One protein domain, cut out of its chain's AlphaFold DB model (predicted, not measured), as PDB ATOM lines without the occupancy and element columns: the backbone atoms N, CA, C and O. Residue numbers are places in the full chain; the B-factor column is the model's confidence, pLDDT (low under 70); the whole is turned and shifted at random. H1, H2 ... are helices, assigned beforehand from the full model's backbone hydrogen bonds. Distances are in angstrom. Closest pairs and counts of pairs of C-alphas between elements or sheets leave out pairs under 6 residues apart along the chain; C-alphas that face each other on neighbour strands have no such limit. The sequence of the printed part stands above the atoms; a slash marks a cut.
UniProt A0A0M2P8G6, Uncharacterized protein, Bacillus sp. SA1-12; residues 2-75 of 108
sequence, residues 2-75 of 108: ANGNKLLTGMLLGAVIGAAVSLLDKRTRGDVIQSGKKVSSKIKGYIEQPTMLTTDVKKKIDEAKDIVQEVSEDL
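AT A GLANCE: This is residues 2 to 75 of the 108 residues of an uncharacterized protein of Bacillus sp. SA1-12 (UniProt A0A0M2P8G6). Three helices are joined end to end in an open, angular chain: H2 is the middle piece, H1 folds back from one end of it as a V, and H3 runs on from the other end as a long arm. The helices meet at corners near their ends, at the tight links between them, and no helix touches another or packs side by side with it. The printed part has 74 residues with three named helices, in the order H1, H2, H3, and no named strand; the class is all helix. The whole is extended, with a radius of gyration of the C-alphas of 21.6 A, and elongated, spanning 62 by 35 by 21 A.

IN THESE COORDINATES: H2, residues 26 to 48, is 33.1 A long from first to last C-alpha and begins at C-alpha 26 (235.716, 213.814, 137.842). H3, residues 50 to 72, is 32.0 A long and ends at C-alpha 72 (181.579, 238.478, 140.495). H1, residues 6 to 22, is 23.6 A long and begins at C-alpha 6 (208.804, 203.705, 122.837).

HOW THE PARTS SIT: H2 and H1 are close but not clearly touching; their closest C-alphas, those of Ser 22 and Thr 28, are 6.4 A apart. They run opposite ways at a steep tilt of 57 degrees. H2 and H3 are also close but not clearly touching, with the C-alphas of Tyr 46 and Met 52 closest at 7.5 A. They run the same way at a steep tilt of 69 degrees, only just short of about perpendicular. H1 and H3 are apart. Every O i to N i+4 pair is within hydrogen-bond range in H1, against 18 of 19 in H2 and 18 of 19 in H3.

THE WHOLE: The C-alphas of Leu 24 and Asp 74 are the two farthest apart, at 63.3 A. The printed part has no cut, and both links are tight. Residues 2 to 18 and 33 to 75 stand free. The mean pLDDT of the printed part is 73.1; residues 2 to 4 and 45 to 75 are under 70.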
ATOM      1  N   ALA A   2     205.572 195.022 126.552       47.78
ATOM      2  CA  ALA A   2     205.720 196.488 126.517       47.78
ATOM      3  C   ALA A   2     205.320 197.006 125.122       47.78
ATOM      4  O   ALA A   2     206.168 197.338 124.303       47.78
ATOM      5  N   ASN A   3     204.014 197.152 124.881       53.41
ATOM      6  CA  ASN A   3     203.513 198.165 123.941       53.41
ATOM      7  C   ASN A   3     203.429 199.523 124.669       53.41
ATOM      8  O   ASN A   3     202.442 200.241 124.577       53.41
ATOM      9  N   GLY A   4     204.440 199.821 125.490       61.09
ATOM     10  CA  GLY A   4     204.553 201.039 126.278       61.09
ATOM     11  C   GLY A   4     205.423 202.033 125.528       61.09
ATOM     12  O   GLY A   4     206.496 201.672 125.055       61.09
ATOM     13  N   ASN A   5     204.912 203.252 125.384       77.69
ATOM     14  CA  ASN A   5     205.512 204.437 124.774       77.69
ATOM     15  C   ASN A   5     207.029 204.320 124.484       77.69
ATOM     16  O   ASN A   5     207.860 204.616 125.342       77.69
ATOM     17  N   LYS A   6     207.400 203.919 123.258       82.88
ATOM     18  CA  LYS A   6     208.804 203.705 122.837       82.88
ATOM     19  C   LYS A   6     209.707 204.915 123.108       82.88
ATOM     20  O   LYS A   6     210.903 204.751 123.327       82.88
ATOM     21  N   LEU A   7     209.122 206.113 123.141       86.25
ATOM     22  CA  LEU A   7     209.791 207.360 123.506       86.25
ATOM     23  C   LEU A   7     210.273 207.372 124.961       86.25
ATOM     24  O   LEU A   7     211.398 207.781 125.216       86.25
ATOM     25  N   LEU A   8     209.463 206.887 125.905       90.38
ATOM     26  CA  LEU A   8     209.861 206.777 127.312       90.38
ATOM     27  C   LEU A   8     210.937 205.713 127.489       90.38
ATOM     28  O   LEU A   8     211.915 205.944 128.191       90.38
ATOM     29  N   THR A   9     210.798 204.571 126.814       89.69
ATOM     30  CA  THR A   9     211.826 203.525 126.841       89.69
ATOM     31  C   THR A   9     213.149 204.028 126.262       89.69
ATOM     32  O   THR A   9     214.190 203.837 126.884       89.69
ATOM     33  N   GLY A  10     213.119 204.718 125.119       92.81
ATOM     34  CA  GLY A  10     214.303 205.319 124.501       92.81
ATOM     35  C   GLY A  10     214.917 206.437 125.345       92.81
ATOM     36  O   GLY A  10     216.135 206.494 125.488       92.81
ATOM     37  N   MET A  11     214.089 207.279 125.969       93.31
ATOM     38  CA  MET A  11     214.533 208.327 126.892       93.31
ATOM     39  C   MET A  11     215.203 207.737 128.134       93.31
ATOM     40  O   MET A  11     216.265 208.210 128.523       93.31
ATOM     41  N   LEU A  12     214.628 206.691 128.736       94.44
ATOM     42  CA  LEU A  12     215.220 206.014 129.892       94.44
ATOM     43  C   LEU A  12     216.555 205.361 129.534       94.44
ATOM     44  O   LEU A  12     217.533 205.550 130.254       94.44
ATOM     45  N   LEU A  13     216.626 204.653 128.404       94.38
ATOM     46  CA  LEU A  13     217.881 204.069 127.925       94.38
ATOM     47  C   LEU A  13     218.941 205.147 127.662       94.38
ATOM     48  O   LEU A  13     220.079 205.015 128.110       94.38
ATOM     49  N   GLY A  14     218.563 206.232 126.983       94.12
ATOM     50  CA  GLY A  14     219.450 207.358 126.698       94.12
ATOM     51  C   GLY A  14     219.928 208.066 127.965       94.12
ATOM     52  O   GLY A  14     221.106 208.392 128.072       94.12
ATOM     53  N   ALA A  15     219.053 208.243 128.955       94.00
ATOM     54  CA  ALA A  15     219.399 208.841 130.239       94.00
ATOM     55  C   ALA A  15     220.377 207.968 131.035       94.00
ATOM     56  O   ALA A  15     221.324 208.499 131.608       94.00
ATOM     57  N   VAL A  16     220.201 206.642 131.037       93.88
ATOM     58  CA  VAL A  16     221.130 205.716 131.708       93.88
ATOM     59  C   VAL A  16     222.512 205.774 131.062       93.88
ATOM     60  O   VAL A  16     223.511 205.924 131.764       93.88
ATOM     61  N   ILE A  17     222.581 205.710 129.730       95.31
ATOM     62  CA  ILE A  17     223.851 205.777 128.995       95.31
ATOM     63  C   ILE A  17     224.504 207.154 129.174       95.31
ATOM     64  O   ILE A  17     225.684 207.239 129.506       95.31
ATOM     65  N   GLY A  18     223.740 208.237 129.023       90.62
ATOM     66  CA  GLY A  18     224.221 209.607 129.195       90.62
ATOM     67  C   GLY A  18     224.714 209.883 130.613       90.62
ATOM     68  O   GLY A  18     225.762 210.507 130.782       90.62
ATOM     69  N   ALA A  19     224.025 209.365 131.633       88.50
ATOM     70  CA  ALA A  19     224.466 209.447 133.021       88.50
ATOM     71  C   ALA A  19     225.757 208.650 133.249       88.50
ATOM     72  O   ALA A  19     226.692 209.176 133.848       88.50
ATOM     73  N   ALA A  20     225.851 207.418 132.737       90.62
ATOM     74  CA  ALA A  20     227.052 206.595 132.863       90.62
ATOM     75  C   ALA A  20     228.278 207.267 132.225       90.62
ATOM     76  O   ALA A  20     229.335 207.333 132.851       90.62
ATOM     77  N   VAL A  21     228.120 207.827 131.021       91.06
ATOM     78  CA  VAL A  21     229.180 208.573 130.323       91.06
ATOM     79  C   VAL A  21     229.545 209.849 131.083       91.06
ATOM     80  O   VAL A  21     230.724 210.122 131.298       91.06
ATOM     81  N   SER A  22     228.552 210.597 131.565       87.81
ATOM     82  CA  SER A  22     228.765 211.832 132.330       87.81
ATOM     83  C   SER A  22     229.520 211.585 133.644       87.81
ATOM     84  O   SER A  22     230.320 212.412 134.061       87.81
ATOM     85  N   LEU A  23     229.337 210.428 134.286       85.12
ATOM     86  CA  LEU A  23     230.012 210.073 135.543       85.12
ATOM     87  C   LEU A  23     231.476 209.628 135.377       85.12
ATOM     88  O   LEU A  23     232.161 209.403 136.383       85.12
ATOM     89  N   LEU A  24     231.986 209.485 134.153       88.00
ATOM     90  CA  LEU A  24     233.409 209.214 133.920       88.00
ATOM     91  C   LEU A  24     234.276 210.458 134.167       88.00
ATOM     92  O   LEU A  24     235.430 210.315 134.575       88.00
ATOM     93  N   ASP A  25     233.716 211.661 134.018       86.06
ATOM     94  CA  ASP A  25     234.409 212.905 134.341       86.06
ATOM     95  C   ASP A  25     234.396 213.191 135.854       86.06
ATOM     96  O   ASP A  25     233.378 213.076 136.548       86.06
ATOM     97  N   LYS A  26     235.560 213.568 136.399       80.00
ATOM     98  CA  LYS A  26     235.716 213.814 137.842       80.00
ATOM     99  C   LYS A  26     234.953 215.052 138.322       80.00
ATOM    100  O   LYS A  26     234.538 215.062 139.481       80.00
ATOM    101  N   ARG A  27     234.759 216.072 137.479       82.19
ATOM    102  CA  ARG A  27     234.005 217.285 137.841       82.19
ATOM    103  C   ARG A  27     232.525 216.956 137.960       82.19
ATOM    104  O   ARG A  27     231.907 217.264 138.976       82.19
ATOM    105  N   THR A  28     231.999 216.199 137.002       83.31
ATOM    106  CA  THR A  28     230.590 215.799 136.989       83.31
ATOM    107  C   THR A  28     230.202 214.955 138.206       83.31
ATOM    108  O   THR A  28     229.112 215.134 138.742       83.31
ATOM    109  N   ARG A  29     231.091 214.102 138.740       82.50
ATOM    110  CA  ARG A  29     230.830 213.388 140.011       82.50
ATOM    111  C   ARG A  29     230.583 214.338 141.184       82.50
ATOM    112  O   ARG A  29     229.676 214.098 141.979       82.50
ATOM    113  N   GLY A  30     231.380 215.401 141.295       85.75
ATOM    114  CA  GLY A  30     231.231 216.405 142.349       85.75
ATOM    115  C   GLY A  30     229.901 217.149 142.240       85.75
ATOM    116  O   GLY A  30     229.162 217.246 143.223       85.75
ATOM    117  N   ASP A  31     229.561 217.584 141.029       86.31
ATOM    118  CA  ASP A  31     228.334 218.333 140.754       86.31
ATOM    119  C   ASP A  31     227.076 217.487 140.971       86.31
ATOM    120  O   ASP A  31     226.106 217.967 141.564       86.31
ATOM    121  N   VAL A  32     227.095 216.212 140.570       86.62
ATOM    122  CA  VAL A  32     225.970 215.283 140.771       86.62
ATOM    123  C   VAL A  32     225.760 214.991 142.257       86.62
ATOM    124  O   VAL A  32     224.624 215.030 142.726       86.62
ATOM    125  N   ILE A  33     226.826 214.767 143.034       87.00
ATOM    126  CA  ILE A  33     226.716 214.539 144.486       87.00
ATOM    127  C   ILE A  33     226.190 215.793 145.194       87.00
ATOM    128  O   ILE A  33     225.313 215.696 146.058       87.00
ATOM    129  N   GLN A  34     226.703 216.974 144.846       88.31
ATOM    130  CA  GLN A  34     226.276 218.225 145.472       88.31
ATOM    131  C   GLN A  34     224.821 218.563 145.120       88.31
ATOM    132  O   GLN A  34     224.029 218.909 146.002       88.31
ATOM    133  N   SER A  35     224.454 218.429 143.844       85.75
ATOM    134  CA  SER A  35     223.093 218.675 143.360       85.75
ATOM    135  C   SER A  35     222.114 217.658 143.935       85.75
ATOM    136  O   SER A  35     221.060 218.040 144.436       85.75
ATOM    137  N   GLY A  36     222.501 216.381 143.977       84.44
ATOM    138  CA  GLY A  36     221.732 215.312 144.608       84.44
ATOM    139  C   GLY A  36     221.442 215.609 146.077       84.44
ATOM    140  O   GLY A  36     220.288 215.559 146.489       84.44
ATOM    141  N   LYS A  37     222.448 216.028 146.860       86.19
ATOM    142  CA  LYS A  37     222.252 216.432 148.264       86.19
ATOM    143  C   LYS A  37     221.295 217.617 148.414       86.19
ATOM    144  O   LYS A  37     220.423 217.576 149.278       86.19
ATOM    145  N   LYS A  38     221.420 218.652 147.575       85.00
ATOM    146  CA  LYS A  38     220.523 219.825 147.596       85.00
ATOM    147  C   LYS A  38     219.077 219.437 147.294       85.00
ATOM    148  O   LYS A  38     218.169 219.868 148.001       85.00
ATOM    149  N   VAL A  39     218.866 218.612 146.271       84.81
ATOM    150  CA  VAL A  39     217.534 218.137 145.876       84.81
ATOM    151  C   VAL A  39     216.947 217.231 146.954       84.81
ATOM    152  O   VAL A  39     215.822 217.463 147.383       84.81
ATOM    153  N   SER A  40     217.719 216.272 147.470       81.19
ATOM    154  CA  SER A  40     217.258 215.375 148.533       81.19
ATOM    155  C   SER A  40     216.904 216.139 149.808       81.19
ATOM    156  O   SER A  40     215.886 215.844 150.422       81.19
ATOM    157  N   SER A  41     217.691 217.151 150.187       79.50
ATOM    158  CA  SER A  41     217.395 217.998 151.347       79.50
ATOM    159  C   SER A  41     216.146 218.852 151.141       79.50
ATOM    160  O   SER A  41     215.373 219.017 152.078       79.50
ATOM    161  N   LYS A  42     215.928 219.380 149.929       77.62
ATOM    162  CA  LYS A  42     214.697 220.102 149.581       77.62
ATOM    163  C   LYS A  42     213.487 219.179 149.675       77.62
ATOM    164  O   LYS A  42     212.542 219.511 150.375       77.62
ATOM    165  N   ILE A  43     213.537 218.011 149.033       79.00
ATOM    166  CA  ILE A  43     212.456 217.011 149.067       79.00
ATOM    167  C   ILE A  43     212.167 216.576 150.502       79.00
ATOM    168  O   ILE A  43     211.008 216.528 150.897       79.00
ATOM    169  N   LYS A  44     213.206 216.315 151.300       77.00
ATOM    170  CA  LYS A  44     213.049 215.963 152.711       77.00
ATOM    171  C   LYS A  44     212.347 217.081 153.489       77.00
ATOM    172  O   LYS A  44     211.371 216.797 154.167       77.00
ATOM    173  N   GLY A  45     212.745 218.338 153.284       68.50
ATOM    174  CA  GLY A  45     212.052 219.498 153.853       68.50
ATOM    175  C   GLY A  45     210.584 219.613 153.416       68.50
ATOM    176  O   GLY A  45     209.734 219.939 154.237       68.50
ATOM    177  N   TYR A  46     210.256 219.275 152.164       67.69
ATOM    178  CA  TYR A  46     208.868 219.247 151.680       67.69
ATOM    179  C   TYR A  46     208.031 218.116 152.296       67.69
ATOM    180  O   TYR A  46     206.841 218.303 152.535       67.69
ATOM    181  N   ILE A  47     208.636 216.953 152.556       68.25
ATOM    182  CA  ILE A  47     207.966 215.816 153.207       68.25
ATOM    183  C   ILE A  47     207.802 216.072 154.712       68.25
ATOM    184  O   ILE A  47     206.772 215.723 155.281       68.25
ATOM    185  N   GLU A  48     208.797 216.686 155.354       69.62
ATOM    186  CA  GLU A  48     208.781 217.010 156.786       69.62
ATOM    187  C   GLU A  48     207.844 218.191 157.109       69.62
ATOM    188  O   GLU A  48     207.290 218.243 158.207       69.62
ATOM    189  N   GLN A  49     207.610 219.113 156.166       62.91
ATOM    190  CA  GLN A  49     206.678 220.240 156.315       62.91
ATOM    191  C   GLN A  49     205.717 220.368 155.114       62.91
ATOM    192  O   GLN A  49     205.810 221.323 154.334       62.91
ATOM    193  N   PRO A  50     204.713 219.478 154.987       60.59
ATOM    194  CA  PRO A  50     203.673 219.606 153.960       60.59
ATOM    195  C   PRO A  50     202.858 220.903 154.116       60.59
ATOM    196  O   PRO A  50     202.283 221.406 153.153       60.59
ATOM    197  N   THR A  51     202.855 221.491 155.317       59.59
ATOM    198  CA  THR A  51     202.172 222.743 155.659       59.59
ATOM    199  C   THR A  51     202.639 223.936 154.824       59.59
ATOM    200  O   THR A  51     201.852 224.852 154.595       59.59
ATOM    201  N   MET A  52     203.885 223.939 154.335       55.44
ATOM    202  CA  MET A  52     204.407 225.023 153.494       55.44
ATOM    203  C   MET A  52     203.759 224.998 152.104       55.44
ATOM    204  O   MET A  52     203.301 226.025 151.618       55.44
ATOM    205  N   LEU A  53     203.582 223.802 151.532       53.12
ATOM    206  CA  LEU A  53     202.856 223.611 150.275       53.12
ATOM    207  C   LEU A  53     201.380 223.961 150.433       53.12
ATOM    208  O   LEU A  53     200.830 224.662 149.591       53.12
ATOM    209  N   THR A  54     200.742 223.540 151.528       56.78
ATOM    210  CA  THR A  54     199.351 223.916 151.795       56.78
ATOM    211  C   THR A  54     199.214 225.421 151.968       56.78
ATOM    212  O   THR A  54     198.239 225.973 151.493       56.78
ATOM    213  N   THR A  55     200.176 226.109 152.588       59.00
ATOM    214  CA  THR A  55     200.117 227.567 152.780       59.00
ATOM    215  C   THR A  55     200.345 228.314 151.469       59.00
ATOM    216  O   THR A  55     199.549 229.185 151.148       59.00
ATOM    217  N   ASP A  56     201.352 227.952 150.669       60.09
ATOM    218  CA  ASP A  56     201.618 228.597 149.374       60.09
ATOM    219  C   ASP A  56     200.522 228.309 148.339       60.09
ATOM    220  O   ASP A  56     200.102 229.203 147.603       60.09
ATOM    221  N   VAL A  57     200.005 227.078 148.302       59.47
ATOM    222  CA  VAL A  57     198.874 226.709 147.438       59.47
ATOM    223  C   VAL A  57     197.599 227.384 147.920       59.47
ATOM    224  O   VAL A  57     196.878 227.944 147.104       59.47
ATOM    225  N   LYS A  58     197.328 227.400 149.230       59.34
ATOM    226  CA  LYS A  58     196.164 228.097 149.782       59.34
ATOM    227  C   LYS A  58     196.251 229.596 149.525       59.34
ATOM    228  O   LYS A  58     195.251 230.163 149.131       59.34
ATOM    229  N   LYS A  59     197.433 230.210 149.622       61.81
ATOM    230  CA  LYS A  59     197.645 231.630 149.310       61.81
ATOM    231  C   LYS A  59     197.432 231.938 147.825       61.81
ATOM    232  O   LYS A  59     196.796 232.930 147.508       61.81
ATOM    233  N   LYS A  60     197.878 231.058 146.918       59.59
ATOM    234  CA  LYS A  60     197.599 231.174 145.474       59.59
ATOM    235  C   LYS A  60     196.136 230.913 145.116       59.59
ATOM    236  O   LYS A  60     195.636 231.499 144.165       59.59
ATOM    237  N   ILE A  61     195.460 230.031 145.850       59.41
ATOM    238  CA  ILE A  61     194.021 229.787 145.703       59.41
ATOM    239  C   ILE A  61     193.219 230.967 146.258       59.41
ATOM    240  O   ILE A  61     192.226 231.327 145.641       59.41
ATOM    241  N   ASP A  62     193.639 231.570 147.371       60.34
ATOM    242  CA  ASP A  62     193.043 232.789 147.930       60.34
ATOM    243  C   ASP A  62     193.236 233.977 146.976       60.34
ATOM    244  O   ASP A  62     192.251 234.604 146.615       60.34
ATOM    245  N   GLU A  63     194.443 234.208 146.444       60.53
ATOM    246  CA  GLU A  63     194.677 235.238 145.412       60.53
ATOM    247  C   GLU A  63     193.837 234.988 144.150       60.53
ATOM    248  O   GLU A  63     193.249 235.911 143.592       60.53
ATOM    249  N   ALA A  64     193.731 233.735 143.696       55.94
ATOM    250  CA  ALA A  64     192.874 233.392 142.565       55.94
ATOM    251  C   ALA A  64     191.379 233.557 142.890       55.94
ATOM    252  O   ALA A  64     190.596 233.876 142.000       55.94
ATOM    253  N   LYS A  65     190.973 233.343 144.145       56.41
ATOM    254  CA  LYS A  65     189.603 233.567 144.614       56.41
ATOM    255  C   LYS A  65     189.267 235.048 144.700       56.41
ATOM    256  O   LYS A  65     188.186 235.397 144.245       56.41
ATOM    257  N   ASP A  66     190.164 235.891 145.206       59.03
ATOM    258  CA  ASP A  66     189.975 237.346 145.238       59.03
ATOM    259  C   ASP A  66     189.822 237.901 143.817       59.03
ATOM    260  O   ASP A  66     188.879 238.638 143.545       59.03
ATOM    261  N   ILE A  67     190.642 237.437 142.866       55.09
ATOM    262  CA  ILE A  67     190.533 237.834 141.450       55.09
ATOM    263  C   ILE A  67     189.197 237.386 140.826       55.09
ATOM    264  O   ILE A  67     188.673 238.057 139.945       55.09
ATOM    265  N   VAL A  68     188.612 236.268 141.266       49.88
ATOM    266  CA  VAL A  68     187.296 235.801 140.782       49.88
ATOM    267  C   VAL A  68     186.135 236.484 141.520       49.88
ATOM    268  O   VAL A  68     185.063 236.675 140.937       49.88
ATOM    269  N   GLN A  69     186.325 236.881 142.781       51.91
ATOM    270  CA  GLN A  69     185.349 237.663 143.540       51.91
ATOM    271  C   GLN A  69     185.240 239.095 143.014       51.91
ATOM    272  O   GLN A  69     184.117 239.563 142.852       51.91
ATOM    273  N   GLU A  70     186.349 239.739 142.635       49.75
ATOM    274  CA  GLU A  70     186.336 241.086 142.035       49.75
ATOM    275  C   GLU A  70     185.651 241.122 140.651       49.75
ATOM    276  O   GLU A  70     185.196 242.170 140.210       49.75
ATOM    277  N   VAL A  71     185.490 239.970 139.982       48.50
ATOM    278  CA  VAL A  71     184.730 239.847 138.718       48.50
ATOM    279  C   VAL A  71     183.273 239.411 138.960       48.50
ATOM    280  O   VAL A  71     182.426 239.521 138.072       48.50
ATOM    281  N   SER A  72     182.938 238.936 140.166       45.16
ATOM    282  CA  SER A  72     181.579 238.478 140.495       45.16
ATOM    283  C   SER A  72     180.611 239.608 140.851       45.16
ATOM    284  O   SER A  72     179.403 239.385 140.784       45.16
ATOM    285  N   GLU A  73     181.087 240.820 141.153       50.75
ATOM    286  CA  GLU A  73     180.196 241.982 141.310       50.75
ATOM    287  C   GLU A  73     179.651 242.517 139.969       50.75
ATOM    288  O   GLU A  73     178.600 243.154 139.972       50.75
ATOM    289  N   ASP A  74     180.241 242.152 138.821       46.75
ATOM    290  CA  ASP A  74     179.774 242.582 137.483       46.75
ATOM    291  C   ASP A  74     179.115 241.462 136.643       46.75
ATOM    292  O   ASP A  74     178.711 241.655 135.493       46.75
ATOM    293  N   LEU A  75     178.940 240.262 137.210       45.69
ATOM    294  CA  LEU A  75     178.269 239.132 136.542       45.69
ATOM    295  C   LEU A  75     176.777 239.002 136.888       45.69
ATOM    296  O   LEU A  75     176.132 238.032 136.484       45.69
TER     297      LEU A  75